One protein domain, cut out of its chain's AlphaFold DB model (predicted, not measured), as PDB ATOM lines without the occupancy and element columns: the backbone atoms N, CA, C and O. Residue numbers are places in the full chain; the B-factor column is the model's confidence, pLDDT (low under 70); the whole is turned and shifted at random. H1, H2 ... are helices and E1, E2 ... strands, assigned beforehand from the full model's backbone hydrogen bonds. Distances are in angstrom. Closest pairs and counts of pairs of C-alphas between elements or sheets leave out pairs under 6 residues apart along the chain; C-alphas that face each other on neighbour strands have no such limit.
ATOM      1  N   VAL A   3     301.477 252.408 297.268       96.56
ATOM      2  CA  VAL A   3     302.258 252.655 296.047       96.56
ATOM      3  C   VAL A   3     302.064 254.102 295.608       96.56
ATOM      4  O   VAL A   3     300.936 254.578 295.498       96.56
ATOM      5  N   LEU A   4     303.170 254.805 295.399       97.06
ATOM      6  CA  LEU A   4     303.207 256.138 294.814       97.06
ATOM      7  C   LEU A   4     303.226 256.004 293.290       97.06
ATOM      8  O   LEU A   4     303.883 255.123 292.741       97.06
ATOM      9  N   THR A   5     302.495 256.875 292.610       94.69
ATOM     10  CA  THR A   5     302.294 256.860 291.155       94.69
ATOM     11  C   THR A   5     302.897 258.077 290.460       94.69
ATOM     12  O   THR A   5     302.872 258.152 289.235       94.69
ATOM     13  N   SER A   6     303.452 259.030 291.212       94.25
ATOM     14  CA  SER A   6     304.241 260.142 290.681       94.25
ATOM     15  C   SER A   6     305.388 260.517 291.620       94.25
ATOM     16  O   SER A   6     305.338 260.263 292.826       94.25
ATOM     17  N   GLY A   7     306.427 261.144 291.063       90.69
ATOM     18  CA  GLY A   7     307.559 261.656 291.842       90.69
ATOM     19  C   GLY A   7     307.177 262.802 292.781       90.69
ATOM     20  O   GLY A   7     307.726 262.899 293.870       90.69
ATOM     21  N   GLU A   8     306.182 263.617 292.422       95.25
ATOM     22  CA  GLU A   8     305.658 264.707 293.265       95.25
ATOM     23  C   GLU A   8     305.153 264.193 294.621       95.25
ATOM     24  O   GLU A   8     305.273 264.863 295.641       95.25
ATOM     25  N   GLN A   9     304.658 262.954 294.674       96.00
ATOM     26  CA  GLN A   9     304.203 262.345 295.924       96.00
ATOM     27  C   GLN A   9     305.344 262.001 296.896       96.00
ATOM     28  O   GLN A   9     305.059 261.613 298.031       96.00
ATOM     29  N   LEU A  10     306.611 262.119 296.476       94.75
ATOM     30  CA  LEU A  10     307.779 262.030 297.357       94.75
ATOM     31  C   LEU A  10     308.107 263.353 298.053       94.75
ATOM     32  O   LEU A  10     308.904 263.347 298.991       94.75
ATOM     33  N   GLU A  11     307.529 264.476 297.625       95.56
ATOM     34  CA  GLU A  11     307.864 265.779 298.189       95.56
ATOM     35  C   GLU A  11     307.581 265.819 299.699       95.56
ATOM     36  O   GLU A  11     306.524 265.403 300.181       95.56
ATOM     37  N   GLY A  12     308.580 266.257 300.471       95.62
ATOM     38  CA  GLY A  12     308.515 266.300 301.933       95.62
ATOM     39  C   GLY A  12     308.569 264.938 302.638       95.62
ATOM     40  O   GLY A  12     308.536 264.904 303.868       95.62
ATOM     41  N   LYS A  13     308.673 263.816 301.911       96.69
ATOM     42  CA  LYS A  13     308.828 262.485 302.515       96.69
ATOM     43  C   LYS A  13     310.286 262.188 302.841       96.69
ATOM     44  O   LYS A  13     311.191 262.489 302.065       96.69
ATOM     45  N   LYS A  14     310.518 261.514 303.968       97.44
ATOM     46  CA  LYS A  14     311.842 261.002 304.320       97.44
ATOM     47  C   LYS A  14     312.077 259.666 303.619       97.44
ATOM     48  O   LYS A  14     311.329 258.713 303.819       97.44
ATOM     49  N   ILE A  15     313.140 259.594 302.825       97.00
ATOM     50  CA  ILE A  15     313.570 258.370 302.143       97.00
ATOM     51  C   ILE A  15     314.400 257.520 303.112       97.00
ATOM     52  O   ILE A  15     315.298 258.036 303.780       97.00
ATOM     53  N   VAL A  16     314.088 256.226 303.200       97.25
ATOM     54  CA  VAL A  16     314.812 255.248 304.040       97.25
ATOM     55  C   VAL A  16     315.533 254.178 303.224       97.25
ATOM     56  O   VAL A  16     316.451 253.546 303.736       97.25
ATOM     57  N   TYR A  17     315.144 254.002 301.964       95.50
ATOM     58  CA  TYR A  17     315.814 253.140 300.998       95.50
ATOM     59  C   TYR A  17     315.698 253.759 299.612       95.50
ATOM     60  O   TYR A  17     314.644 254.286 299.248       95.50
ATOM     61  N   CYS A  18     316.776 253.673 298.847       92.56
ATOM     62  CA  CYS A  18     316.823 254.101 297.464       92.56
ATOM     63  C   CYS A  18     317.757 253.160 296.721       92.56
ATOM     64  O   CYS A  18     318.934 253.060 297.067       92.56
ATOM     65  N   ASP A  19     317.214 252.492 295.719       87.00
ATOM     66  CA  ASP A  19     317.951 251.628 294.822       87.00
ATOM     67  C   ASP A  19     317.781 252.139 293.400       87.00
ATOM     68  O   ASP A  19     316.690 252.105 292.818       87.00
ATOM     69  N   ILE A  20     318.884 252.683 292.896       77.00
ATOM     70  CA  ILE A  20     319.047 253.196 291.544       77.00
ATOM     71  C   ILE A  20     320.307 252.528 290.990       77.00
ATOM     72  O   ILE A  20     321.369 253.144 290.890       77.00
ATOM     73  N   GLU A  21     320.218 251.235 290.692       65.25
ATOM     74  CA  GLU A  21     321.297 250.541 289.995       65.25
ATOM     75  C   GLU A  21     321.446 251.001 288.536       65.25
ATOM     76  O   GLU A  21     320.499 251.454 287.882       65.25
ATOM     77  N   HIS A  22     322.682 250.920 288.027       51.53
ATOM     78  CA  HIS A  22     322.974 251.181 286.621       51.53
ATOM     79  C   HIS A  22     322.209 250.187 285.740       51.53
ATOM     80  O   HIS A  22     322.165 248.989 285.993       51.53
ATOM     81  N   THR A  23     321.599 250.727 284.690       52.22
ATOM     82  CA  THR A  23     320.524 250.172 283.852       52.22
ATOM     83  C   THR A  23     320.872 248.933 283.014       52.22
ATOM     84  O   THR A  23     320.197 248.675 282.015       52.22
ATOM     85  N   THR A  24     321.937 248.197 283.339       50.69
ATOM     86  CA  THR A  24     322.364 247.038 282.544       50.69
ATOM     87  C   THR A  24     321.601 245.769 282.897       50.69
ATOM     88  O   THR A  24     321.330 244.999 281.983       50.69
ATOM     89  N   ASP A  25     321.180 245.592 284.155       52.31
ATOM     90  CA  ASP A  25     320.632 244.303 284.611       52.31
ATOM     91  C   ASP A  25     319.331 244.399 285.434       52.31
ATOM     92  O   ASP A  25     318.667 243.383 285.647       52.31
ATOM     93  N   ILE A  26     318.912 245.602 285.854       55.34
ATOM     94  CA  ILE A  26     317.703 245.793 286.669       55.34
ATOM     95  C   ILE A  26     316.621 246.585 285.914       55.34
ATOM     96  O   ILE A  26     316.740 247.780 285.658       55.34
ATOM     97  N   ASP A  27     315.497 245.911 285.639       68.56
ATOM     98  CA  ASP A  27     314.276 246.452 285.007       68.56
ATOM     99  C   ASP A  27     313.556 247.541 285.838       68.56
ATOM    100  O   ASP A  27     312.548 248.109 285.392       68.56
ATOM    101  N   THR A  28     313.949 247.739 287.103       77.19
ATOM    102  CA  THR A  28     313.188 248.552 288.067       77.19
ATOM    103  C   THR A  28     314.033 249.126 289.200       77.19
ATOM    104  O   THR A  28     314.595 248.383 289.990       77.19
ATOM    105  N   SER A  29     313.998 250.440 289.361       88.88
ATOM    106  CA  SER A  29     314.485 251.142 290.547       88.88
ATOM    107  C   SER A  29     313.369 251.302 291.582       88.88
ATOM    108  O   SER A  29     312.177 251.325 291.240       88.88
ATOM    109  N   MET A  30     313.739 251.430 292.856       93.00
ATOM    110  CA  MET A  30     312.791 251.493 293.970       93.00
ATOM    111  C   MET A  30     313.218 252.501 295.037       93.00
ATOM    112  O   MET A  30     314.365 252.540 295.469       93.00
ATOM    113  N   ILE A  31     312.252 253.279 295.518       95.75
ATOM    114  CA  ILE A  31     312.389 254.191 296.652       95.75
ATOM    115  C   ILE A  31     311.366 253.788 297.711       95.75
ATOM    116  O   ILE A  31     310.184 253.617 297.400       95.75
ATOM    117  N   ILE A  32     311.811 253.675 298.964       97.19
ATOM    118  CA  ILE A  32     310.949 253.433 300.126       97.19
ATOM    119  C   ILE A  32     311.060 254.620 301.074       97.19
ATOM    120  O   ILE A  32     312.159 255.088 301.395       97.19
ATOM    121  N   THR A  33     309.916 255.091 301.550       97.88
ATOM    122  CA  THR A  33     309.815 256.181 302.524       97.88
ATOM    123  C   THR A  33     309.599 255.650 303.940       97.88
ATOM    124  O   THR A  33     309.197 254.504 304.153       97.88
ATOM    125  N   ASP A  34     309.891 256.476 304.941       97.00
ATOM    126  CA  ASP A  34     309.733 256.119 306.356       97.00
ATOM    127  C   ASP A  34     308.290 255.739 306.725       97.00
ATOM    128  O   ASP A  34     308.081 254.793 307.488       97.00
ATOM    129  N   ASP A  35     307.311 256.395 306.097       96.69
ATOM    130  CA  ASP A  35     305.877 256.094 306.174       96.69
ATOM    131  C   ASP A  35     305.448 254.837 305.389       96.69
ATOM    132  O   ASP A  35     304.254 254.581 305.226       96.69
ATOM    133  N   LYS A  36     306.415 254.035 304.923       96.75
ATOM    134  CA  LYS A  36     306.213 252.764 304.212       96.75
ATOM    135  C   LYS A  36     305.502 252.911 302.863       96.75
ATOM    136  O   LYS A  36     304.870 251.963 302.385       96.75
ATOM    137  N   SER A  37     305.602 254.083 302.237       97.38
ATOM    138  CA  SER A  37     305.222 254.247 300.834       97.38
ATOM    139  C   SER A  37     306.347 253.766 299.916       97.38
ATOM    140  O   SER A  37     307.525 253.826 300.268       97.38
ATOM    141  N   VAL A  38     305.977 253.291 298.729       97.12
ATOM    142  CA  VAL A  38     306.912 252.763 297.730       97.12
ATOM    143  C   VAL A  38     306.693 253.477 296.411       97.12
ATOM    144  O   VAL A  38     305.576 253.488 295.901       97.12
ATOM    145  N   LEU A  39     307.758 254.024 295.832       96.31
ATOM    146  CA  LEU A  39     307.787 254.434 294.432       96.31
ATOM    147  C   LEU A  39     308.691 253.457 293.681       96.31
ATOM    148  O   LEU A  39     309.870 253.343 294.002       96.31
ATOM    149  N   MET A  40     308.153 252.771 292.676       94.25
ATOM    150  CA  MET A  40     308.955 251.976 291.746       94.25
ATOM    151  C   MET A  40     308.858 252.578 290.356       94.25
ATOM    152  O   MET A  40     307.780 252.994 289.928       94.25
ATOM    153  N   PHE A  41     309.962 252.592 289.629       91.31
ATOM    154  CA  PHE A  41     310.004 253.082 288.259       91.31
ATOM    155  C   PHE A  41     310.967 252.236 287.440       91.31
ATOM    156  O   PHE A  41     311.909 251.661 287.970       91.31
ATOM    157  N   GLY A  42     310.695 252.109 286.151       87.06
ATOM    158  CA  GLY A  42     311.490 251.284 285.252       87.06
ATOM    159  C   GLY A  42     311.651 251.938 283.894       87.06
ATOM    160  O   GLY A  42     311.012 252.952 283.593       87.06
ATOM    161  N   LEU A  43     312.494 251.332 283.065       84.06
ATOM    162  CA  LEU A  43     312.707 251.751 281.690       84.06
ATOM    163  C   LEU A  43     311.849 250.898 280.753       84.06
ATOM    164  O   LEU A  43     311.815 249.673 280.845       84.06
ATOM    165  N   ASN A  44     311.132 251.544 279.842       82.38
ATOM    166  CA  ASN A  44     310.572 250.876 278.677       82.38
ATOM    167  C   ASN A  44     311.645 250.881 277.582       82.38
ATOM    168  O   ASN A  44     311.880 251.929 276.986       82.38
ATOM    169  N   TYR A  45     312.293 249.738 277.339       79.88
ATOM    170  CA  TYR A  45     313.385 249.623 276.364       79.88
ATOM    171  C   TYR A  45     312.944 249.892 274.920       79.88
ATOM    172  O   TYR A  45     313.689 250.514 274.172       79.88
ATOM    173  N   ASP A  46     311.719 249.513 274.545       82.69
ATOM    174  CA  ASP A  46     311.211 249.737 273.183       82.69
ATOM    175  C   ASP A  46     311.035 251.227 272.875       82.69
ATOM    176  O   ASP A  46     311.203 251.672 271.739       82.69
ATOM    177  N   LYS A  47     310.666 252.011 273.893       82.88
ATOM    178  CA  LYS A  47     310.380 253.447 273.764       82.88
ATOM    179  C   LYS A  47     311.481 254.340 274.329       82.88
ATOM    180  O   LYS A  47     311.392 255.552 274.175       82.88
ATOM    181  N   TYR A  48     312.481 253.766 274.996       81.38
ATOM    182  CA  TYR A  48     313.485 254.480 275.790       81.38
ATOM    183  C   TYR A  48     312.869 255.513 276.753       81.38
ATOM    184  O   TYR A  48     313.412 256.595 276.966       81.38
ATOM    185  N   THR A  49     311.712 255.188 277.338       85.06
ATOM    186  CA  THR A  49     310.992 256.073 278.266       85.06
ATOM    187  C   THR A  49     310.930 255.479 279.660       85.06
ATOM    188  O   THR A  49     310.563 254.314 279.820       85.06
ATOM    189  N   TRP A  50     311.185 256.302 280.672       85.94
ATOM    190  CA  TRP A  50     310.914 255.947 282.060       85.94
ATOM    191  C   TRP A  50     309.411 255.919 282.338       85.94
ATOM    192  O   TRP A  50     308.656 256.742 281.819       85.94
ATOM    193  N   TYR A  51     308.978 254.983 283.177       89.81
ATOM    194  CA  TYR A  51     307.604 254.907 283.662       89.81
ATOM    195  C   TYR A  51     307.582 254.654 285.166       89.81
ATOM    196  O   TYR A  51     308.423 253.933 285.700       89.81
ATOM    197  N   VAL A  52     306.584 255.220 285.841       92.88
ATOM    198  CA  VAL A  52     306.281 254.899 287.239       92.88
ATOM    199  C   VAL A  52     305.342 253.699 287.268       92.88
ATOM    200  O   VAL A  52     304.358 253.648 286.526       92.88
ATOM    201  N   CYS A  53     305.656 252.717 288.106       93.06
ATOM    202  CA  CYS A  53     304.842 251.524 288.267       93.06
ATOM    203  C   CYS A  53     303.556 251.851 289.032       93.06
ATOM    204  O   CYS A  53     303.587 252.475 290.089       93.06
ATOM    205  N   ASN A  54     302.425 251.354 288.541       93.62
ATOM    206  CA  ASN A  54     301.200 251.281 289.333       93.62
ATOM    207  C   ASN A  54     301.228 250.079 290.297       93.62
ATOM    208  O   ASN A  54     302.105 249.217 290.223       93.62
ATOM    209  N   GLU A  55     300.233 249.990 291.179       93.00
ATOM    210  CA  GLU A  55     300.153 248.936 292.196       93.00
ATOM    211  C   GLU A  55     300.201 247.515 291.613       93.00
ATOM    212  O   GLU A  55     300.943 246.669 292.109       93.00
ATOM    213  N   ASN A  56     299.488 247.256 290.514       90.44
ATOM    214  CA  ASN A  56     299.492 245.939 289.873       90.44
ATOM    215  C   ASN A  56     300.872 245.583 289.304       90.44
ATOM    216  O   ASN A  56     301.297 244.432 289.390       90.44
ATOM    217  N   GLN A  57     301.584 246.560 288.738       91.69
ATOM    218  CA  GLN A  57     302.945 246.368 288.238       91.69
ATOM    219  C   GLN A  57     303.928 246.101 289.381       91.69
ATOM    220  O   GLN A  57     304.763 245.209 289.253       91.69
ATOM    221  N   VAL A  58     303.800 246.814 290.506       92.94
ATOM    222  CA  VAL A  58     304.599 246.560 291.717       92.94
ATOM    223  C   VAL A  58     304.356 245.141 292.231       92.94
ATOM    224  O   VAL A  58     305.310 244.392 292.422       92.94
ATOM    225  N   ILE A  59     303.093 244.730 292.376       91.69
ATOM    226  CA  ILE A  59     302.738 243.366 292.797       91.69
ATOM    227  C   ILE A  59     303.327 242.331 291.834       91.69
ATOM    228  O   ILE A  59     303.941 241.362 292.273       91.69
ATOM    229  N   GLY A  60     303.189 242.545 290.524       89.94
ATOM    230  CA  GLY A  60     303.755 241.653 289.512       89.94
ATOM    231  C   GLY A  60     305.272 241.504 289.637       89.94
ATOM    232  O   GLY A  60     305.788 240.399 289.488       89.94
ATOM    233  N   LYS A  61     305.983 242.588 289.964       89.81
ATOM    234  CA  LYS A  61     307.432 242.567 290.193       89.81
ATOM    235  C   LYS A  61     307.801 241.834 291.481       89.81
ATOM    236  O   LYS A  61     308.657 240.962 291.418       89.81
ATOM    237  N   ILE A  62     307.102 242.089 292.591       91.50
ATOM    238  CA  ILE A  62     307.294 241.361 293.862       91.50
ATOM    239  C   ILE A  62     307.112 239.849 293.671       91.50
ATOM    240  O   ILE A  62     307.829 239.053 294.264       91.50
ATOM    241  N   LEU A  63     306.139 239.438 292.855       90.38
ATOM    242  CA  LEU A  63     305.867 238.021 292.596       90.38
ATOM    243  C   LEU A  63     306.852 237.375 291.611       90.38
ATOM    244  O   LEU A  63     306.932 236.148 291.571       90.38
ATOM    245  N   ARG A  64     307.551 238.176 290.799       88.31
ATOM    246  CA  ARG A  64     308.540 237.718 289.812       88.31
ATOM    247  C   ARG A  64     309.947 237.646 290.401       88.31
ATOM    248  O   ARG A  64     310.721 236.791 289.984       88.31
ATOM    249  N   ASP A  65     310.264 238.551 291.319       86.94
ATOM    250  CA  ASP A  65     311.584 238.704 291.916       86.94
ATOM    251  C   ASP A  65     311.485 238.760 293.445       86.94
ATOM    252  O   ASP A  65     311.021 239.737 294.042       86.94
ATOM    253  N   ASP A  66     311.961 237.688 294.076       85.69
ATOM    254  CA  ASP A  66     311.930 237.517 295.526       85.69
ATOM    255  C   ASP A  66     312.806 238.537 296.262       85.69
ATOM    256  O   ASP A  66     312.564 238.794 297.443       85.69
ATOM    257  N   THR A  67     313.806 239.135 295.601       88.62
ATOM    258  CA  THR A  67     314.663 240.155 296.225       88.62
ATOM    259  C   THR A  67     313.863 241.409 296.558       88.62
ATOM    260  O   THR A  67     313.944 241.900 297.680       88.62
ATOM    261  N   ILE A  68     312.977 241.844 295.655       91.00
ATOM    262  CA  ILE A  68     312.085 242.991 295.869       91.00
ATOM    263  C   ILE A  68     311.183 242.733 297.080       91.00
ATOM    264  O   ILE A  68     311.036 243.589 297.952       91.00
ATOM    265  N   GLY A  69     310.595 241.535 297.156       91.94
ATOM    266  CA  GLY A  69     309.761 241.132 298.287       91.94
ATOM    267  C   GLY A  69     310.521 241.138 299.615       91.94
ATOM    268  O   GLY A  69     310.004 241.653 300.608       91.94
ATOM    269  N   LYS A  70     311.757 240.619 299.625       91.69
ATOM    270  CA  LYS A  70     312.636 240.609 300.804       91.69
ATOM    271  C   LYS A  70     312.999 242.018 301.253       91.69
ATOM    272  O   LYS A  70     312.771 242.334 302.415       91.69
ATOM    273  N   THR A  71     313.437 242.889 300.346       92.94
ATOM    274  CA  THR A  71     313.752 244.288 300.668       92.94
ATOM    275  C   THR A  71     312.534 245.003 301.256       92.94
ATOM    276  O   THR A  71     312.616 245.654 302.295       92.94
ATOM    277  N   LEU A  72     311.352 244.847 300.654       94.50
ATOM    278  CA  LEU A  72     310.131 245.449 301.195       94.50
ATOM    279  C   LEU A  72     309.769 244.900 302.586       94.50
ATOM    280  O   LEU A  72     309.241 245.650 303.411       94.50
ATOM    281  N   ALA A  73     310.044 243.624 302.863       94.81
ATOM    282  CA  ALA A  73     309.842 243.026 304.180       94.81
ATOM    283  C   ALA A  73     310.865 243.523 305.216       94.81
ATOM    284  O   ALA A  73     310.474 243.883 306.326       94.81
ATOM    285  N   GLU A  74     312.142 243.633 304.846       94.88
ATOM    286  CA  GLU A  74     313.221 244.170 305.690       94.88
ATOM    287  C   GLU A  74     312.930 245.604 306.145       94.88
ATOM    288  O   GLU A  74     313.108 245.949 307.313       94.88
ATOM    289  N   TYR A  75     312.393 246.432 305.246       95.81
ATOM    290  CA  TYR A  75     311.974 247.798 305.563       95.81
ATOM    291  C   TYR A  75     310.567 247.884 306.180       95.81
ATOM    292  O   TYR A  75     310.087 248.986 306.463       95.81
ATOM    293  N   GLY A  76     309.901 246.753 306.435       95.00
ATOM    294  CA  GLY A  76     308.597 246.680 307.097       95.00
ATOM    295  C   GLY A  76     307.441 247.271 306.284       95.00
ATOM    296  O   GLY A  76     306.467 247.752 306.860       95.00
ATOM    297  N   VAL A  77     307.556 247.296 304.956       97.06
ATOM    298  CA  VAL A  77     306.498 247.760 304.043       97.06
ATOM    299  C   VAL A  77     305.423 246.692 303.847       97.06
ATOM    300  O   VAL A  77     304.230 246.999 303.747       97.06
ATOM    301  N   ILE A  78     305.858 245.437 303.771       95.56
ATOM    302  CA  ILE A  78     305.013 244.249 303.659       95.56
ATOM    303  C   ILE A  78     305.500 243.176 304.631       95.56
ATOM    304  O   ILE A  78     306.572 243.289 305.216       95.56
TER     305      ILE A  78
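What this domain is: This is residues 3 to 78 of the 128 residues of an uncharacterized protein of Clostridium botulinum (UniProt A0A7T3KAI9). Four antiparallel strands make a twisted sheet, and two helices, H2 and H3, joined at a corner as an L, lie over one side of it, with H2 crossing over the inner strands. The short H1 lies at the other side of the sheet, and the turn of the hairpin E3 and E4 reaches one end of the longest axis. The printed part has 76 residues, with three named helices and four named strands in the order H1 E1 E2 E3 E4 H2 H3; the sheet's order is E1 - E2 - E3 - E4, and the class is mixed, helices and strands. The whole is compact, with a radius of gyration of the C-alphas of 12.0 A and spans of 34 by 28 by 23 A.

Where its parts are: H1 is residues 7 to 10, with C-alpha 7 at (307.559, 261.656, 291.842). E1 is residues 15 to 19, 10.9 A from first to last C-alpha, and E2 is residues 29 to 33, 13.8 A. E3, residues 37 to 44, is the longest strand at 23.0 A and ends with C-alpha 44 at (310.572, 250.876, 278.677). E4 is residues 49 to 52, 10.2 A. H2 is residues 55 to 64, 14.2 A. H3 is residues 66 to 74, 12.2 A, and ends with C-alpha 74 at (313.221, 244.170, 305.690).

How they stand to each other: The strands form a meander, each the antiparallel neighbour of the one before. In the hairpin E1 and E2, N 19 and O 30 are 2.9 A apart, within hydrogen-bond range. In the hairpin E2 and E3, N 31 and O 39 are 2.8 A apart. In the hairpin E3 and E4, N 44 and O 49 are 2.8 A apart. The pairing is staggered: E3 pairs with E2 over residues 38 to 41 and with E4 over residues 41 to 44. The sheet is twisted, its C-alphas lying up to 4.2 A off the best plane. H2 is on the sheet at a height of 10.9 A, from a local plane that only just has enough of the sheet's C-alphas, 6. It lies over E3 and, only just, over E2, with 3 C-alphas; it runs across the strands, at 79 degrees to E3 on the local plane. The closest C-alphas of H2 and E3, those of Val 58 and Met 40, are 7.0 A apart. H2 and H3 touch only at the corner, closest at the C-alphas of Ile 62 and Gly 69, 5.1 A, with a steep tilt of 67 degrees, opposite ways. H3 only grazes the sheet with residues 68 to 72, and H1 only grazes it with residues 7 to 10. H1 is apart from H2 and H3. In H2 and H3 every O i to N i+4 pair is within hydrogen-bond range; H1 is too short for such a pair.

The domain as a whole: The two C-alphas farthest apart, those of Asp 46 and Gly 76, are 34.2 A apart. The printed part has no cut and no long link. The mean pLDDT of the printed part is 88.6, and residues 21 to 27 are under 70.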